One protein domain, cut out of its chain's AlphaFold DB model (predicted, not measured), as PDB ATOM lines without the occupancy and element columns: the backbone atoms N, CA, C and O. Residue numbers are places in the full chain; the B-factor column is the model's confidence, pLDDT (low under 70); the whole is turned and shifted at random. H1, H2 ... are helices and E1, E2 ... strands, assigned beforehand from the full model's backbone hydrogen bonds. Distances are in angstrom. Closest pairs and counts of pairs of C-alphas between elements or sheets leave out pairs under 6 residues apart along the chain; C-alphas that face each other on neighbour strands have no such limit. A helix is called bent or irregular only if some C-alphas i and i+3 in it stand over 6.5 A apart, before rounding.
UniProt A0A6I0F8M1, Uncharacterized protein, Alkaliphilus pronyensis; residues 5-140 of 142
ATOM      1  N   THR A   5     -24.869  19.435  57.395       74.62
ATOM      2  CA  THR A   5     -25.632  18.179  57.311       74.62
ATOM      3  C   THR A   5     -27.120  18.479  57.464       74.62
ATOM      4  O   THR A   5     -27.543  19.034  58.478       74.62
ATOM      5  N   ALA A   6     -27.891  18.129  56.440       73.25
ATOM      6  CA  ALA A   6     -29.347  18.196  56.398       73.25
ATOM      7  C   ALA A   6     -30.005  17.216  57.389       73.25
ATOM      8  O   ALA A   6     -29.363  16.262  57.836       73.25
ATOM      9  N   GLN A   7     -31.303  17.377  57.690       68.50
ATOM     10  CA  GLN A   7     -32.014  16.430  58.569       68.50
ATOM     11  C   GLN A   7     -32.143  15.047  57.917       68.50
ATOM     12  O   GLN A   7     -32.083  14.033  58.606       68.50
ATOM     13  N   ASN A   8     -32.240  14.997  56.587       71.56
ATOM     14  CA  ASN A   8     -32.187  13.761  55.805       71.56
ATOM     15  C   ASN A   8     -30.771  13.153  55.647       71.56
ATOM     16  O   ASN A   8     -30.612  12.167  54.930       71.56
ATOM     17  N   GLY A   9     -29.743  13.729  56.286       73.12
ATOM     18  CA  GLY A   9     -28.358  13.246  56.246       73.12
ATOM     19  C   GLY A   9     -27.534  13.708  55.037       73.12
ATOM     20  O   GLY A   9     -26.341  13.411  54.974       73.12
ATOM     21  N   LEU A  10     -28.121  14.453  54.095       76.62
ATOM     22  CA  LEU A  10     -27.404  14.983  52.937       76.62
ATOM     23  C   LEU A  10     -26.410  16.074  53.357       76.62
ATOM     24  O   LEU A  10     -26.762  17.014  54.071       76.62
ATOM     25  N   GLN A  11     -25.165  15.964  52.893       84.12
ATOM     26  CA  GLN A  11     -24.151  16.989  53.120       84.12
ATOM     27  C   GLN A  11     -24.092  17.971  51.956       84.12
ATOM     28  O   GLN A  11     -24.103  17.569  50.791       84.12
ATOM     29  N   PHE A  12     -23.983  19.259  52.266       84.31
ATOM     30  CA  PHE A  12     -23.848  20.312  51.265       84.31
ATOM     31  C   PHE A  12     -22.939  21.444  51.748       84.31
ATOM     32  O   PHE A  12     -22.651  21.590  52.940       84.31
ATOM     33  N   THR A  13     -22.491  22.268  50.807       87.50
ATOM     34  CA  THR A  13     -21.878  23.565  51.075       87.50
ATOM     35  C   THR A  13     -22.658  24.673  50.396       87.50
ATOM     36  O   THR A  13     -23.288  24.464  49.360       87.50
ATOM     37  N   VAL A  14     -22.607  25.867  50.975       85.25
ATOM     38  CA  VAL A  14     -23.134  27.074  50.353       85.25
ATOM     39  C   VAL A  14     -21.982  28.023  50.114       85.25
ATOM     40  O   VAL A  14     -21.304  28.453  51.047       85.25
ATOM     41  N   ASP A  15     -21.792  28.341  48.844       86.06
ATOM     42  CA  ASP A  15     -20.828  29.316  48.396       86.06
ATOM     43  C   ASP A  15     -21.543  30.564  47.877       86.06
ATOM     44  O   ASP A  15     -22.542  30.488  47.154       86.06
ATOM     45  N   ILE A  16     -20.999  31.718  48.235       85.00
ATOM     46  CA  ILE A  16     -21.408  33.034  47.772       85.00
ATOM     47  C   ILE A  16     -20.293  33.582  46.879       85.00
ATOM     48  O   ILE A  16     -19.161  33.736  47.333       85.00
ATOM     49  N   GLY A  17     -20.612  33.851  45.617       86.50
ATOM     50  CA  GLY A  17     -19.702  34.380  44.608       86.50
ATOM     51  C   GLY A  17     -20.029  35.825  44.237       86.50
ATOM     52  O   GLY A  17     -21.174  36.135  43.925       86.50
ATOM     53  N   PHE A  18     -19.035  36.707  44.223       86.56
ATOM     54  CA  PHE A  18     -19.163  38.076  43.722       86.56
ATOM     55  C   PHE A  18     -18.354  38.193  42.443       86.56
ATOM     56  O   PHE A  18     -17.155  37.922  42.454       86.56
ATOM     57  N   ASN A  19     -19.012  38.583  41.357       89.38
ATOM     58  CA  ASN A  19     -18.403  38.683  40.039       89.38
ATOM     59  C   ASN A  19     -18.378  40.145  39.593       89.38
ATOM     60  O   ASN A  19     -19.360  40.867  39.760       89.38
ATOM     61  N   ILE A  20     -17.257  40.571  39.019       90.69
ATOM     62  CA  ILE A  20     -17.052  41.934  38.533       90.69
ATOM     63  C   ILE A  20     -16.426  41.851  37.149       90.69
ATOM     64  O   ILE A  20     -15.314  41.351  36.998       90.69
ATOM     65  N   ILE A  21     -17.113  42.383  36.140       92.38
ATOM     66  CA  ILE A  21     -16.591  42.438  34.772       92.38
ATOM     67  C   ILE A  21     -15.905  43.786  34.557       92.38
ATOM     68  O   ILE A  21     -16.555  44.834  34.504       92.38
ATOM     69  N   LEU A  22     -14.583  43.753  34.420       93.06
ATOM     70  CA  LEU A  22     -13.745  44.925  34.184       93.06
ATOM     71  C   LEU A  22     -13.240  44.949  32.746       93.06
ATOM     72  O   LEU A  22     -12.883  43.912  32.192       93.06
ATOM     73  N   ASP A  23     -13.152  46.127  32.139       94.44
ATOM     74  CA  ASP A  23     -12.385  46.264  30.901       94.44
ATOM     75  C   ASP A  23     -10.866  46.182  31.168       94.44
ATOM     76  O   ASP A  23     -10.400  46.072  32.305       94.44
ATOM     77  N   SER A  24     -10.055  46.229  30.109       91.38
ATOM     78  CA  SER A  24      -8.594  46.110  30.238       91.38
ATOM     79  C   SER A  24      -7.940  47.248  31.038       91.38
ATOM     80  O   SER A  24      -6.932  47.019  31.710       91.38
ATOM     81  N   SER A  25      -8.457  48.476  30.950       91.44
ATOM     82  CA  SER A  25      -7.948  49.635  31.701       91.44
ATOM     83  C   SER A  25      -8.320  49.545  33.177       91.44
ATOM     84  O   SER A  25      -7.461  49.722  34.043       91.44
ATOM     85  N   GLU A  26      -9.576  49.210  33.456       93.12
ATOM     86  CA  GLU A  26     -10.116  49.005  34.794       93.12
ATOM     87  C   GLU A  26      -9.408  47.849  35.503       93.12
ATOM     88  O   GLU A  26      -9.006  48.001  36.655       93.12
ATOM     89  N   TYR A  27      -9.175  46.729  34.810       92.56
ATOM     90  CA  TYR A  27      -8.462  45.576  35.361       92.56
ATOM     91  C   TYR A  27      -7.020  45.923  35.743       92.56
ATOM     92  O   TYR A  27      -6.595  45.635  36.858       92.56
ATOM     93  N   LYS A  28      -6.272  46.615  34.873       91.31
ATOM     94  CA  LYS A  28      -4.902  47.066  35.190       91.31
ATOM     95  C   LYS A  28      -4.869  48.039  36.364       91.31
ATOM     96  O   LYS A  28      -3.933  48.020  37.163       91.31
ATOM     97  N   TRP A  29      -5.856  48.932  36.445       90.81
ATOM     98  CA  TRP A  29      -5.985  49.841  37.577       90.81
ATOM     99  C   TRP A  29      -6.272  49.058  38.862       90.81
ATOM    100  O   TRP A  29      -5.604  49.290  39.869       90.81
ATOM    101  N   PHE A  30      -7.199  48.103  38.808       89.81
ATOM    102  CA  PHE A  30      -7.552  47.229  39.918       89.81
ATOM    103  C   PHE A  30      -6.346  46.418  40.403       89.81
ATOM    104  O   PHE A  30      -5.989  46.507  41.574       89.81
ATOM    105  N   GLU A  31      -5.659  45.702  39.512       90.12
ATOM    106  CA  GLU A  31      -4.502  44.863  39.840       90.12
ATOM    107  C   GLU A  31      -3.390  45.686  40.510       90.12
ATOM    108  O   GLU A  31      -2.846  45.290  41.538       90.12
ATOM    109  N   ARG A  32      -3.117  46.898  40.003       87.94
ATOM    110  CA  ARG A  32      -2.107  47.798  40.578       87.94
ATOM    111  C   ARG A  32      -2.402  48.196  42.026       87.94
ATOM    112  O   ARG A  32      -1.463  48.363  42.801       87.94
ATOM    113  N   HIS A  33      -3.668  48.421  42.369       81.50
ATOM    114  CA  HIS A  33      -4.046  48.970  43.677       81.50
ATOM    115  C   HIS A  33      -4.497  47.897  44.667       81.50
ATOM    116  O   HIS A  33      -4.342  48.084  45.871       81.50
ATOM    117  N   PHE A  34      -5.029  46.783  44.169       81.94
ATOM    118  CA  PHE A  34      -5.695  45.763  44.970       81.94
ATOM    119  C   PHE A  34      -5.161  44.352  44.747       81.94
ATOM    120  O   PHE A  34      -5.385  43.507  45.606       81.94
ATOM    121  N   GLY A  35      -4.403  44.099  43.674       80.06
ATOM    122  CA  GLY A  35      -3.923  42.764  43.294       80.06
ATOM    123  C   GLY A  35      -3.224  41.993  44.419       80.06
ATOM    124  O   GLY A  35      -3.380  40.787  44.544       80.06
ATOM    125  N   ASN A  36      -2.501  42.717  45.278       78.19
ATOM    126  CA  ASN A  36      -1.749  42.155  46.403       78.19
ATOM    127  C   ASN A  36      -2.483  42.232  47.752       78.19
ATOM    128  O   ASN A  36      -1.945  41.784  48.761       78.19
ATOM    129  N   LEU A  37      -3.649  42.877  47.801       72.12
ATOM    130  CA  LEU A  37      -4.379  43.135  49.046       72.12
ATOM    131  C   LEU A  37      -5.494  42.121  49.297       72.12
ATOM    132  O   LEU A  37      -5.941  42.001  50.429       72.12
ATOM    133  N   ILE A  38      -5.947  41.430  48.253       75.94
ATOM    134  CA  ILE A  38      -7.131  40.573  48.271       75.94
ATOM    135  C   ILE A  38      -6.901  39.325  47.421       75.94
ATOM    136  O   ILE A  38      -6.206  39.374  46.407       75.94
ATOM    137  N   SER A  39      -7.523  38.212  47.804       80.12
ATOM    138  CA  SER A  39      -7.521  36.996  46.988       80.12
ATOM    139  C   SER A  39      -8.706  37.005  46.025       80.12
ATOM    140  O   SER A  39      -9.847  37.191  46.446       80.12
ATOM    141  N   TYR A  40      -8.453  36.769  44.739       85.69
ATOM    142  CA  TYR A  40      -9.486  36.664  43.709       85.69
ATOM    143  C   TYR A  40      -9.043  35.735  42.584       85.69
ATOM    144  O   TYR A  40      -7.851  35.595  42.310       85.69
ATOM    145  N   ASP A  41     -10.019  35.155  41.896       88.94
ATOM    146  CA  ASP A  41      -9.796  34.486  40.621       88.94
ATOM    147  C   ASP A  41     -10.094  35.467  39.484       88.94
ATOM    148  O   ASP A  41     -10.982  36.317  39.589       88.94
ATOM    149  N   SER A  42      -9.368  35.355  38.374       90.38
ATOM    150  CA  SER A  42      -9.638  36.157  37.180       90.38
ATOM    151  C   SER A  42      -9.728  35.293  35.933       90.38
ATOM    152  O   SER A  42      -8.894  34.410  35.722       90.38
ATOM    153  N   LYS A  43     -10.710  35.580  35.078       93.50
ATOM    154  CA  LYS A  43     -10.931  34.888  33.807       93.50
ATOM    155  C   LYS A  43     -11.155  35.895  32.684       93.50
ATOM    156  O   LYS A  43     -12.006  36.773  32.795       93.50
ATOM    157  N   LEU A  44     -10.421  35.737  31.585       92.81
ATOM    158  CA  LEU A  44     -10.638  36.528  30.374       92.81
ATOM    159  C   LEU A  44     -11.961  36.118  29.700       92.81
ATOM    160  O   LEU A  44     -12.259  34.929  29.573       92.81
ATOM    161  N   MET A  45     -12.741  37.108  29.280       90.25
ATOM    162  CA  MET A  45     -14.021  36.979  28.586       90.25
ATOM    163  C   MET A  45     -14.048  37.900  27.361       90.25
ATOM    164  O   MET A  45     -13.289  38.865  27.285       90.25
ATOM    165  N   ASP A  46     -14.971  37.657  26.430       85.38
ATOM    166  CA  ASP A  46     -15.131  38.500  25.233       85.38
ATOM    167  C   ASP A  46     -15.454  39.965  25.578       85.38
ATOM    168  O   ASP A  46     -15.112  40.884  24.837       85.38
ATOM    169  N   THR A  47     -16.094  40.194  26.728       85.94
ATOM    170  CA  THR A  47     -16.514  41.512  27.218       85.94
ATOM    171  C   THR A  47     -15.519  42.172  28.178       85.94
ATOM    172  O   THR A  47     -15.760  43.303  28.599       85.94
ATOM    173  N   GLY A  48     -14.414  41.505  28.541       91.50
ATOM    174  CA  GLY A  48     -13.438  42.019  29.505       91.50
ATOM    175  C   GLY A  48     -12.785  40.933  30.363       91.50
ATOM    176  O   GLY A  48     -12.612  39.796  29.941       91.50
ATOM    177  N   VAL A  49     -12.406  41.276  31.589       92.62
ATOM    178  CA  VAL A  49     -11.870  40.354  32.593       92.62
ATOM    179  C   VAL A  49     -12.898  40.208  33.708       92.62
ATOM    180  O   VAL A  49     -13.241  41.190  34.365       92.62
ATOM    181  N   ASN A  50     -13.393  38.990  33.926       93.06
ATOM    182  CA  ASN A  50     -14.221  38.690  35.088       93.06
ATOM    183  C   ASN A  50     -13.322  38.414  36.290       93.06
ATOM    184  O   ASN A  50     -12.494  37.503  36.242       93.06
ATOM    185  N   ILE A  51     -13.506  39.191  37.347       91.06
ATOM    186  CA  ILE A  51     -12.910  38.972  38.657       91.06
ATOM    187  C   ILE A  51     -13.963  38.324  39.544       91.06
ATOM    188  O   ILE A  51     -15.043  38.889  39.719       91.06
ATOM    189  N   SER A  52     -13.638  37.173  40.127       88.31
ATOM    190  CA  SER A  52     -14.531  36.451  41.026       88.31
ATOM    191  C   SER A  52     -13.940  36.286  42.420       88.31
ATOM    192  O   SER A  52     -12.815  35.815  42.593       88.31
ATOM    193  N   PHE A  53     -14.755  36.617  43.414       85.25
ATOM    194  CA  PHE A  53     -14.503  36.383  44.832       85.25
ATOM    195  C   PHE A  53     -15.477  35.331  45.328       85.25
ATOM    196  O   PHE A  53     -16.662  35.416  45.015       85.25
ATOM    197  N   LYS A  54     -15.015  34.365  46.121       82.44
ATOM    198  CA  LYS A  54     -15.863  33.271  46.595       82.44
ATOM    199  C   LYS A  54     -15.728  33.083  48.101       82.44
ATOM    200  O   LYS A  54     -14.620  32.992  48.615       82.44
ATOM    201  N   ILE A  55     -16.864  32.989  48.786       80.12
ATOM    202  CA  ILE A  55     -16.962  32.804  50.236       80.12
ATOM    203  C   ILE A  55     -17.764  31.539  50.519       80.12
ATOM    204  O   ILE A  55     -18.848  31.369  49.968       80.12
ATOM    205  N   ASN A  56     -17.260  30.671  51.392       80.12
ATOM    206  CA  ASN A  56     -18.006  29.524  51.898       80.12
ATOM    207  C   ASN A  56     -18.629  29.877  53.255       80.12
ATOM    208  O   ASN A  56     -17.895  30.188  54.185       80.12
ATOM    209  N   ILE A  57     -19.955  29.811  53.381       78.56
ATOM    210  CA  ILE A  57     -20.695  30.384  54.529       78.56
ATOM    211  C   ILE A  57     -21.359  29.330  55.422       78.56
ATOM    212  O   ILE A  57     -22.406  29.556  56.037       78.56
ATOM    213  N   ASN A  58     -20.803  28.121  55.442       77.81
ATOM    214  CA  ASN A  58     -21.434  26.984  56.102       77.81
ATOM    215  C   ASN A  58     -21.614  27.196  57.617       77.81
ATOM    216  O   ASN A  58     -22.644  26.806  58.174       77.81
ATOM    217  N   GLU A  59     -20.644  27.813  58.298       72.81
ATOM    218  CA  GLU A  59     -20.695  28.013  59.753       72.81
ATOM    219  C   GLU A  59     -21.730  29.071  60.150       72.81
ATOM    220  O   GLU A  59     -22.518  28.869  61.079       72.81
ATOM    221  N   GLU A  60     -21.789  30.174  59.411       74.31
ATOM    222  CA  GLU A  60     -22.733  31.273  59.606       74.31
ATOM    223  C   GLU A  60     -24.165  30.792  59.390       74.31
ATOM    224  O   GLU A  60     -25.048  31.072  60.205       74.31
ATOM    225  N   LEU A  61     -24.394  30.008  58.333       73.56
ATOM    226  CA  LEU A  61     -25.698  29.408  58.068       73.56
ATOM    227  C   LEU A  61     -26.097  28.389  59.142       73.56
ATOM    228  O   LEU A  61     -27.260  28.380  59.550       73.56
ATOM    229  N   SER A  62     -25.151  27.585  59.652       72.12
ATOM    230  CA  SER A  62     -25.406  26.629  60.747       72.12
ATOM    231  C   SER A  62     -26.008  27.319  61.973       72.12
ATOM    232  O   SER A  62     -26.978  26.836  62.558       72.12
ATOM    233  N   ARG A  63     -25.444  28.473  62.362       70.38
ATOM    234  CA  ARG A  63     -25.834  29.216  63.576       70.38
ATOM    235  C   ARG A  63     -27.253  29.781  63.513       70.38
ATOM    236  O   ARG A  63     -27.843  30.044  64.556       70.38
ATOM    237  N   MET A  64     -27.808  29.965  62.315       71.81
ATOM    238  CA  MET A  64     -29.121  30.595  62.134       71.81
ATOM    239  C   MET A  64     -30.297  29.627  62.323       71.81
ATOM    240  O   MET A  64     -31.434  30.086  62.432       71.81
ATOM    241  N   GLY A  65     -30.051  28.310  62.392       58.44
ATOM    242  CA  GLY A  65     -30.983  27.309  62.937       58.44
ATOM    243  C   GLY A  65     -32.389  27.233  62.319       58.44
ATOM    244  O   GLY A  65     -33.302  26.733  62.973       58.44
ATOM    245  N   ARG A  66     -32.611  27.756  61.103       58.31
ATOM    246  CA  ARG A  66     -33.956  27.909  60.500       58.31
ATOM    247  C   ARG A  66     -34.058  27.508  59.027       58.31
ATOM    248  O   ARG A  66     -34.989  27.937  58.351       58.31
ATOM    249  N   PHE A  67     -33.128  26.712  58.518       62.09
ATOM    250  CA  PHE A  67     -33.205  26.218  57.143       62.09
ATOM    251  C   PHE A  67     -33.865  24.834  57.108       62.09
ATOM    252  O   PHE A  67     -33.696  24.039  58.034       62.09
ATOM    253  N   LYS A  68     -34.639  24.559  56.049       62.44
ATOM    254  CA  LYS A  68     -35.061  23.192  55.691       62.44
ATOM    255  C   LYS A  68     -33.826  22.333  55.372       62.44
ATOM    256  O   LYS A  68     -32.718  22.863  55.361       62.44
ATOM    257  N   ASP A  69     -34.020  21.043  55.071       67.19
ATOM    258  CA  ASP A  69     -32.959  20.079  54.714       67.19
ATOM    259  C   ASP A  69     -31.795  20.695  53.915       67.19
ATOM    260  O   ASP A  69     -30.644  20.506  54.286       67.19
ATOM    261  N   VAL A  70     -32.080  21.514  52.895       75.25
ATOM    262  CA  VAL A  70     -31.095  22.339  52.176       75.25
ATOM    263  C   VAL A  70     -31.645  23.771  52.032       75.25
ATOM    264  O   VAL A  70     -32.805  23.921  51.635       75.25
ATOM    265  N   PRO A  71     -30.868  24.834  52.325       78.81
ATOM    266  CA  PRO A  71     -31.325  26.210  52.170       78.81
ATOM    267  C   PRO A  71     -31.530  26.543  50.692       78.81
ATOM    268  O   PRO A  71     -30.672  26.275  49.859       78.81
ATOM    269  N   SER A  72     -32.648  27.178  50.351       84.31
ATOM    270  CA  SER A  72     -32.865  27.711  49.003       84.31
ATOM    271  C   SER A  72     -32.068  28.999  48.766       84.31
ATOM    272  O   SER A  72     -31.768  29.746  49.700       84.31
ATOM    273  N   LYS A  73     -31.794  29.340  47.494       85.62
ATOM    274  CA  LYS A  73     -31.146  30.621  47.133       85.62
ATOM    275  C   LYS A  73     -31.888  31.831  47.717       85.62
ATOM    276  O   LYS A  73     -31.257  32.786  48.157       85.62
ATOM    277  N   THR A  74     -33.220  31.785  47.747       85.81
ATOM    278  CA  THR A  74     -34.066  32.847  48.313       85.81
ATOM    279  C   THR A  74     -33.860  32.999  49.818       85.81
ATOM    280  O   THR A  74     -33.749  34.119  50.313       85.81
ATOM    281  N   GLU A  75     -33.771  31.889  50.551       80.06
ATOM    282  CA  GLU A  75     -33.484  31.916  51.986       80.06
ATOM    283  C   GLU A  75     -32.080  32.463  52.247       80.06
ATOM    284  O   GLU A  75     -31.933  33.378  53.054       80.06
ATOM    285  N   VAL A  76     -31.066  32.006  51.506       81.56
ATOM    286  CA  VAL A  76     -29.698  32.539  51.622       81.56
ATOM    287  C   VAL A  76     -29.675  34.051  51.365       81.56
ATOM    288  O   VAL A  76     -29.107  34.785  52.169       81.56
ATOM    289  N   LYS A  77     -30.369  34.554  50.330       82.25
ATOM    290  CA  LYS A  77     -30.488  36.005  50.069       82.25
ATOM    291  C   LYS A  77     -31.137  36.773  51.221       82.25
ATOM    292  O   LYS A  77     -30.698  37.876  51.533       82.25
ATOM    293  N   ARG A  78     -32.149  36.205  51.885       82.25
ATOM    294  CA  ARG A  78     -32.799  36.836  53.045       82.25
ATOM    295  C   ARG A  78     -31.827  37.034  54.212       82.25
ATOM    296  O   ARG A  78     -31.910  38.049  54.899       82.25
ATOM    297  N   TYR A  79     -30.929  36.077  54.440       75.75
ATOM    298  CA  TYR A  79     -29.949  36.128  55.531       75.75
ATOM    299  C   TYR A  79     -28.599  36.723  55.116       75.75
ATOM    300  O   TYR A  79     -27.766  36.981  55.984       75.75
ATOM    301  N   LEU A  80     -28.404  37.008  53.824       77.19
ATOM    302  CA  LEU A  80     -27.177  37.553  53.250       77.19
ATOM    303  C   LEU A  80     -26.615  38.753  54.031       77.19
ATOM    304  O   LEU A  80     -25.433  38.706  54.359       77.19
ATOM    305  N   PRO A  81     -27.395  39.786  54.422       72.56
ATOM    306  CA  PRO A  81     -26.834  40.908  55.176       72.56
ATOM    307  C   PRO A  81     -26.154  40.474  56.483       72.56
ATOM    308  O   PRO A  81     -25.092  40.996  56.828       72.56
ATOM    309  N   ILE A  82     -26.747  39.490  57.165       70.88
ATOM    310  CA  ILE A  82     -26.283  38.958  58.449       70.88
ATOM    311  C   ILE A  82     -25.074  38.046  58.242       70.88
ATOM    312  O   ILE A  82     -24.061  38.223  58.913       70.88
ATOM    313  N   VAL A  83     -25.159  37.125  57.278       70.00
ATOM    314  CA  VAL A  83     -24.064  36.212  56.911       70.00
ATOM    315  C   VAL A  83     -22.815  36.998  56.538       70.00
ATOM    316  O   VAL A  83     -21.728  36.722  57.039       70.00
ATOM    317  N   LEU A  84     -22.994  38.045  55.732       68.50
ATOM    318  CA  LEU A  84     -21.922  38.962  55.405       68.50
ATOM    319  C   LEU A  84     -21.367  39.583  56.700       68.50
ATOM    320  O   LEU A  84     -20.165  39.558  56.901       68.50
ATOM    321  N   THR A  85     -22.176  40.135  57.615       65.00
ATOM    322  CA  THR A  85     -21.628  40.724  58.864       65.00
ATOM    323  C   THR A  85     -20.881  39.754  59.783       65.00
ATOM    324  O   THR A  85     -20.070  40.233  60.572       65.00
ATOM    325  N   SER A  86     -21.147  38.449  59.717       61.47
ATOM    326  CA  SER A  86     -20.545  37.455  60.613       61.47
ATOM    327  C   SER A  86     -19.237  36.846  60.102       61.47
ATOM    328  O   SER A  86     -18.382  36.540  60.932       61.47
ATOM    329  N   ASP A  87     -19.059  36.707  58.786       57.38
ATOM    330  CA  ASP A  87     -17.794  36.237  58.211       57.38
ATOM    331  C   ASP A  87     -16.826  37.422  58.043       57.38
ATOM    332  O   ASP A  87     -17.024  38.336  57.237       57.38
ATOM    333  N   THR A  88     -15.793  37.439  58.881       51.84
ATOM    334  CA  THR A  88     -14.899  38.589  59.081       51.84
ATOM    335  C   THR A  88     -13.763  38.680  58.065       51.84
ATOM    336  O   THR A  88     -13.150  39.744  57.973       51.84
ATOM    337  N   TYR A  89     -13.484  37.628  57.286       50.66
ATOM    338  CA  TYR A  89     -12.247  37.551  56.493       50.66
ATOM    339  C   TYR A  89     -12.400  37.859  54.997       50.66
ATOM    340  O   TYR A  89     -11.433  38.317  54.408       50.66
ATOM    341  N   LEU A  90     -13.578  37.681  54.381       52.91
ATOM    342  CA  LEU A  90     -13.783  37.985  52.945       52.91
ATOM    343  C   LEU A  90     -14.867  39.039  52.671       52.91
ATOM    344  O   LEU A  90     -14.795  39.756  51.669       52.91
ATOM    345  N   LYS A  91     -15.830  39.239  53.589       52.88
ATOM    346  CA  LYS A  91     -16.574  40.509  53.603       52.88
ATOM    347  C   LYS A  91     -15.612  41.659  53.825       52.88
ATOM    348  O   LYS A  91     -15.815  42.703  53.214       52.88
ATOM    349  N   SER A  92     -14.612  41.479  54.692       54.91
ATOM    350  CA  SER A  92     -13.570  42.480  54.864       54.91
ATOM    351  C   SER A  92     -12.943  42.772  53.519       54.91
ATOM    352  O   SER A  92     -13.008  43.924  53.175       54.91
ATOM    353  N   ASP A  93     -12.538  41.807  52.696       62.16
ATOM    354  CA  ASP A  93     -11.944  42.084  51.379       62.16
ATOM    355  C   ASP A  93     -12.850  42.883  50.426       62.16
ATOM    356  O   ASP A  93     -12.450  43.946  49.961       62.16
ATOM    357  N   ILE A  94     -14.097  42.472  50.164       66.88
ATOM    358  CA  ILE A  94     -14.974  43.200  49.214       66.88
ATOM    359  C   ILE A  94     -15.445  44.548  49.783       66.88
ATOM    360  O   ILE A  94     -15.526  45.553  49.070       66.88
ATOM    361  N   VAL A  95     -15.740  44.609  51.084       65.38
ATOM    362  CA  VAL A  95     -16.088  45.868  51.762       65.38
ATOM    363  C   VAL A  95     -14.858  46.763  51.911       65.38
ATOM    364  O   VAL A  95     -14.988  47.978  51.830       65.38
ATOM    365  N   PHE A  96     -13.666  46.199  52.072       66.62
ATOM    366  CA  PHE A  96     -12.381  46.891  52.100       66.62
ATOM    367  C   PHE A  96     -12.083  47.459  50.727       66.62
ATOM    368  O   PHE A  96     -11.808  48.645  50.650       66.62
ATOM    369  N   LEU A  97     -12.255  46.702  49.641       70.50
ATOM    370  CA  LEU A  97     -12.170  47.228  48.279       70.50
ATOM    371  C   LEU A  97     -13.102  48.418  48.093       70.50
ATOM    372  O   LEU A  97     -12.664  49.488  47.674       70.50
ATOM    373  N   LYS A  98     -14.376  48.261  48.467       77.06
ATOM    374  CA  LYS A  98     -15.360  49.341  48.393       77.06
ATOM    375  C   LYS A  98     -14.916  50.562  49.208       77.06
ATOM    376  O   LYS A  98     -14.915  51.672  48.683       77.06
ATOM    377  N   ASN A  99     -14.532  50.373  50.470       74.75
ATOM    378  CA  ASN A  99     -14.210  51.454  51.402       74.75
ATOM    379  C   ASN A  99     -12.867  52.124  51.090       74.75
ATOM    380  O   ASN A  99     -12.757  53.339  51.196       74.75
ATOM    381  N   VAL A 100     -11.849  51.363  50.691       75.81
ATOM    382  CA  VAL A 100     -10.534  51.876  50.285       75.81
ATOM    383  C   VAL A 100     -10.660  52.649  48.985       75.81
ATOM    384  O   VAL A 100     -10.113  53.747  48.883       75.81
ATOM    385  N   ASN A 101     -11.419  52.130  48.015       76.00
ATOM    386  CA  ASN A 101     -11.670  52.847  46.771       76.00
ATOM    387  C   ASN A 101     -12.478  54.134  47.035       76.00
ATOM    388  O   ASN A 101     -12.105  55.207  46.567       76.00
ATOM    389  N   GLN A 102     -13.506  54.077  47.892       81.50
ATOM    390  CA  GLN A 102     -14.246  55.264  48.331       81.50
ATOM    391  C   GLN A 102     -13.343  56.293  49.029       81.50
ATOM    392  O   GLN A 102     -13.357  57.468  48.669       81.50
ATOM    393  N   TYR A 103     -12.520  55.860  49.985       81.06
ATOM    394  CA  TYR A 103     -11.583  56.728  50.696       81.06
ATOM    395  C   TYR A 103     -10.580  57.385  49.739       81.06
ATOM    396  O   TYR A 103     -10.296  58.578  49.858       81.06
ATOM    397  N   TYR A 104     -10.065  56.635  48.761       79.12
ATOM    398  CA  TYR A 104      -9.197  57.172  47.715       79.12
ATOM    399  C   TYR A 104      -9.906  58.271  46.907       79.12
ATOM    400  O   TYR A 104      -9.374  59.374  46.768       79.12
ATOM    401  N   ILE A 105     -11.128  58.002  46.437       81.12
ATOM    402  CA  ILE A 105     -11.961  58.957  45.691       81.12
ATOM    403  C   ILE A 105     -12.198  60.232  46.514       81.12
ATOM    404  O   ILE A 105     -12.005  61.340  46.011       81.12
ATOM    405  N   GLU A 106     -12.596  60.100  47.780       84.88
ATOM    406  CA  GLU A 106     -12.862  61.229  48.681       84.88
ATOM    407  C   GLU A 106     -11.602  62.062  48.950       84.88
ATOM    408  O   GLU A 106     -11.631  63.292  48.857       84.88
ATOM    409  N   LYS A 107     -10.470  61.400  49.210       82.75
ATOM    410  CA  LYS A 107      -9.179  62.049  49.459       82.75
ATOM    411  C   LYS A 107      -8.685  62.844  48.254       82.75
ATOM    412  O   LYS A 107      -8.185  63.955  48.425       82.75
ATOM    413  N   GLU A 108      -8.799  62.300  47.044       78.94
ATOM    414  CA  GLU A 108      -8.353  63.004  45.838       78.94
ATOM    415  C   GLU A 108      -9.298  64.165  45.474       78.94
ATOM    416  O   GLU A 108      -8.807  65.234  45.101       78.94
ATOM    417  N   LYS A 109     -10.619  64.031  45.706       84.06
ATOM    418  CA  LYS A 109     -11.579  65.154  45.609       84.06
ATOM    419  C   LYS A 109     -11.230  66.287  46.565       84.06
ATOM    420  O   LYS A 109     -11.178  67.439  46.144       84.06
ATOM    421  N   ALA A 110     -10.952  65.966  47.831       85.56
ATOM    422  CA  ALA A 110     -10.596  66.957  48.847       85.56
ATOM    423  C   ALA A 110      -9.315  67.737  48.493       85.56
ATOM    424  O   ALA A 110      -9.149  68.883  48.900       85.56
ATOM    425  N   LYS A 111      -8.420  67.137  47.698       88.69
ATOM    426  CA  LYS A 111      -7.197  67.771  47.184       88.69
ATOM    427  C   LYS A 111      -7.383  68.513  45.854       88.69
ATOM    428  O   LYS A 111      -6.397  68.993  45.302       88.69
ATOM    429  N   GLY A 112      -8.597  68.558  45.302       80.81
ATOM    430  CA  GLY A 112      -8.884  69.175  44.002       80.81
ATOM    431  C   GLY A 112      -8.277  68.434  42.803       80.81
ATOM    432  O   GLY A 112      -8.144  69.015  41.728       80.81
ATOM    433  N   ARG A 113      -7.875  67.168  42.967       82.81
ATOM    434  CA  ARG A 113      -7.288  66.368  41.885       82.81
ATOM    435  C   ARG A 113      -8.377  65.705  41.050       82.81
ATOM    436  O   ARG A 113      -9.439  65.339  41.551       82.81
ATOM    437  N   ARG A 114      -8.098  65.522  39.757       79.56
ATOM    438  CA  ARG A 114      -9.005  64.824  38.843       79.56
ATOM    439  C   ARG A 114      -8.936  63.320  39.109       79.56
ATOM    440  O   ARG A 114      -7.859  62.735  39.048       79.56
ATOM    441  N   ILE A 115     -10.081  62.711  39.397       80.88
ATOM    442  CA  ILE A 115     -10.195  61.265  39.609       80.88
ATOM    443  C   ILE A 115     -10.226  60.567  38.249       80.88
ATOM    444  O   ILE A 115     -10.864  61.052  37.314       80.88
ATOM    445  N   THR A 116      -9.535  59.437  38.148       84.94
ATOM    446  CA  THR A 116      -9.554  58.562  36.974       84.94
ATOM    447  C   THR A 116     -10.913  57.872  36.845       84.94
ATOM    448  O   THR A 116     -11.458  57.395  37.843       84.94
ATOM    449  N   ASN A 117     -11.464  57.799  35.632       87.31
ATOM    450  CA  ASN A 117     -12.775  57.179  35.394       87.31
ATOM    451  C   ASN A 117     -12.785  55.703  35.819       87.31
ATOM    452  O   ASN A 117     -13.776  55.225  36.357       87.31
ATOM    453  N   GLU A 118     -11.652  55.015  35.679       86.62
ATOM    454  CA  GLU A 118     -11.447  53.625  36.084       86.62
ATOM    455  C   GLU A 118     -11.716  53.419  37.579       86.62
ATOM    456  O   GLU A 118     -12.353  52.445  37.962       86.62
ATOM    457  N   ALA A 119     -11.293  54.358  38.433       84.44
ATOM    458  CA  ALA A 119     -11.501  54.252  39.878       84.44
ATOM    459  C   ALA A 119     -12.995  54.328  40.232       84.44
ATOM    460  O   ALA A 119     -13.481  53.560  41.065       84.44
ATOM    461  N   ILE A 120     -13.726  55.226  39.557       86.00
ATOM    462  CA  ILE A 120     -15.174  55.411  39.722       86.00
ATOM    463  C   ILE A 120     -15.925  54.183  39.200       86.00
ATOM    464  O   ILE A 120     -16.779  53.648  39.904       86.00
ATOM    465  N   ASN A 121     -15.576  53.701  38.006       88.94
ATOM    466  CA  ASN A 121     -16.224  52.540  37.403       88.94
ATOM    467  C   ASN A 121     -16.004  51.273  38.231       88.94
ATOM    468  O   ASN A 121     -16.956  50.545  38.500       88.94
ATOM    469  N   VAL A 122     -14.771  51.025  38.686       86.88
ATOM    470  CA  VAL A 122     -14.475  49.888  39.568       86.88
ATOM    471  C   VAL A 122     -15.270  50.008  40.867       86.88
ATOM    472  O   VAL A 122     -15.824  49.014  41.324       86.88
ATOM    473  N   PHE A 123     -15.384  51.206  41.452       83.94
ATOM    474  CA  PHE A 123     -16.191  51.406  42.657       83.94
ATOM    475  C   PHE A 123     -17.673  51.057  42.442       83.94
ATOM    476  O   PHE A 123     -18.231  50.295  43.235       83.94
ATOM    477  N   GLU A 124     -18.305  51.571  41.383       87.69
ATOM    478  CA  GLU A 124     -19.718  51.280  41.110       87.69
ATOM    479  C   GLU A 124     -19.933  49.795  40.792       87.69
ATOM    480  O   GLU A 124     -20.821  49.181  41.379       87.69
ATOM    481  N   LYS A 125     -19.059  49.166  39.997       90.12
ATOM    482  CA  LYS A 125     -19.161  47.732  39.684       90.12
ATOM    483  C   LYS A 125     -18.948  46.835  40.911       90.12
ATOM    484  O   LYS A 125     -19.674  45.860  41.093       90.12
ATOM    485  N   VAL A 126     -18.008  47.169  41.805       84.12
ATOM    486  CA  VAL A 126     -17.838  46.465  43.096       84.12
ATOM    487  C   VAL A 126     -19.111  46.597  43.934       84.12
ATOM    488  O   VAL A 126     -19.606  45.614  44.484       84.12
ATOM    489  N   LYS A 127     -19.674  47.804  44.022       82.06
ATOM    490  CA  LYS A 127     -20.904  48.071  44.774       82.06
ATOM    491  C   LYS A 127     -22.110  47.323  44.199       82.06
ATOM    492  O   LYS A 127     -22.906  46.806  44.980       82.06
ATOM    493  N   GLU A 128     -22.240  47.249  42.879       85.25
ATOM    494  CA  GLU A 128     -23.289  46.488  42.196       85.25
ATOM    495  C   GLU A 128     -23.131  44.980  42.412       85.25
ATOM    496  O   GLU A 128     -24.113  44.318  42.745       85.25
ATOM    497  N   SER A 129     -21.903  44.452  42.363       84.50
ATOM    498  CA  SER A 129     -21.644  43.015  42.557       84.50
ATOM    499  C   SER A 129     -22.129  42.472  43.908       84.50
ATOM    500  O   SER A 129     -22.517  41.311  44.008       84.50
ATOM    501  N   ILE A 130     -22.181  43.319  44.948       77.25
ATOM    502  CA  ILE A 130     -22.745  42.963  46.260       77.25
ATOM    503  C   ILE A 130     -24.250  42.670  46.162       77.25
ATOM    504  O   ILE A 130     -24.761  41.802  46.871       77.25
ATOM    505  N   ASN A 131     -24.964  43.386  45.292       77.44
ATOM    506  CA  ASN A 131     -26.401  43.211  45.082       77.44
ATOM    507  C   ASN A 131     -26.700  42.042  44.130       77.44
ATOM    508  O   ASN A 131     -27.727  41.376  44.274       77.44
ATOM    509  N   GLU A 132     -25.794  41.769  43.190       83.38
ATOM    510  CA  GLU A 132     -25.916  40.725  42.163       83.38
ATOM    511  C   GLU A 132     -25.145  39.446  42.504       83.38
ATOM    512  O   GLU A 132     -24.634  38.738  41.639       83.38
ATOM    513  N   VAL A 133     -25.074  39.132  43.792       82.75
ATOM    514  CA  VAL A 133     -24.287  38.004  44.268       82.75
ATOM    515  C   VAL A 133     -24.800  36.659  43.735       82.75
ATOM    516  O   VAL A 133     -26.004  36.361  43.740       82.75
ATOM    517  N   GLU A 134     -23.868  35.816  43.304       87.62
ATOM    518  CA  GLU A 134     -24.117  34.444  42.896       87.62
ATOM    519  C   GLU A 134     -24.165  33.538  44.130       87.62
ATOM    520  O   GLU A 134     -23.328  33.626  45.023       87.62
ATOM    521  N   ILE A 135     -25.161  32.657  44.198       86.12
ATOM    522  CA  ILE A 135     -25.293  31.685  45.287       86.12
ATOM    523  C   ILE A 135     -25.281  30.295  44.672       86.12
ATOM    524  O   ILE A 135     -26.174  29.956  43.879       86.12
ATOM    525  N   SER A 136     -24.305  29.498  45.091       88.69
ATOM    526  CA  SER A 136     -24.105  28.122  44.653       88.69
ATOM    527  C   SER A 136     -24.206  27.197  45.856       88.69
ATOM    528  O   SER A 136     -23.458  27.323  46.820       88.69
ATOM    529  N   ILE A 137     -25.165  26.276  45.806       86.56
ATOM    530  CA  ILE A 137     -25.368  25.259  46.837       86.56
ATOM    531  C   ILE A 137     -24.882  23.946  46.239       86.56
ATOM    532  O   ILE A 137     -25.472  23.448  45.283       86.56
ATOM    533  N   ASN A 138     -23.775  23.435  46.763       86.75
ATOM    534  CA  ASN A 138     -23.088  22.271  46.226       86.75
ATOM    535  C   ASN A 138     -23.353  21.073  47.133       86.75
ATOM    536  O   ASN A 138     -23.004  21.099  48.312       86.75
ATOM    537  N   ASN A 139     -23.952  20.013  46.594       80.94
ATOM    538  CA  ASN A 139     -24.065  18.753  47.321       80.94
ATOM    539  C   ASN A 139     -22.675  18.120  47.432       80.94
ATOM    540  O   ASN A 139     -21.960  18.004  46.440       80.94
ATOM    541  N   LEU A 140     -22.308  17.697  48.638       73.00
ATOM    542  CA  LEU A 140     -21.057  16.992  48.916       73.00
ATOM    543  C   LEU A 140     -21.183  15.473  48.727       73.00
ATOM    544  O   LEU A 140     -20.202  14.764  48.915       73.00
TER     545      LEU A 140
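What this domain is: This is residues 5 to 140 of the 142 residues of an uncharacterized protein of Alkaliphilus pronyensis (UniProt A0A6I0F8M1). Look for a long, strongly twisted sheet of four strands, curled like part of a barrel, with a helical hairpin, H4 and H5, reaching lengthwise beyond it; H5 packs on E1 and H4 packs on H5. H1 covers part of E3 and E1, while H3 crosses E4, with short H2 at one end of H3. You have 136 printed residues with five named helices and four named strands, in the order E1 H1 E2 E3 H2 H3 H4 H5 E4; the class is mixed, and the sheet, E2 E3 E1 E4, is all antiparallel. The outline is elongated, 60 by 33 by 24 A, and only just loose, close to compact, with a radius of gyration of the C-alphas of 17.2 A.

How they stand to each other: Start with inner strand E1, residues 11 to 22. Beside it find E3, residues 48 to 56, with N 18 and O 53 at 2.8 A, and E4, residues 134 to 139, with N 15 and O 136 at 2.8 A. E2, residues 41 to 45, forms a hairpin with E3; N 43 and O 50 are 2.9 A apart. H1, residues 24 to 34, is over E3 and E1 at a height over the sheet of 10.4 A. E1, H1 and E2 make a split strand-helix-strand unit, with E3 between the strands and a right-handed crossover. H2, residues 58 to 63, only grazes the sheet with residues 58 to 61. H3, residues 73 to 86, only just touches H2, with 3 pairs of C-alphas within 8 A, the closest Glu 60 and Val 83 at 5.8 A. H3 runs across the strands, at 77 degrees to E4 on the local plane. H4, residues 91 to 110, touches H5, residues 117 to 131; their closest C-alphas are Lys 98 and Phe 123, 6.2 A. This helical hairpin has a shallow tilt of 34 degrees, only just short of steep, opposite ways. H5 is on the same face as H1; residues 118 to 122 alone touch H1, the closest C-alphas being Glu 26 and Glu 118, 5.0 A. Every O i to N i+4 pair is within hydrogen-bond range in H1, H2 and H4; H3 has 8 of 10 and H5 10 of 11.

Where its parts are: Find C-alpha 11 at (-24.151, 16.989, 53.120); from there E1 runs 35.3 A to C-alpha 22 at (-13.745, 44.925, 34.184). E3 spans 26.0 A, H4 27.5 A and H5 21.8 A. H3 is irregular: C-alphas 78 and 81 are 7.5 A apart. E4 ends at C-alpha 139, (-24.065, 18.753, 47.321).

The domain as a whole: The C-alphas farthest apart, Asn 8 and Gly 112, are 61.3 A apart. The printed part has no cut and no long link. Low confidence, pLDDT under 70, falls at residue 7, residues 65 to 69 and residues 84 to 96.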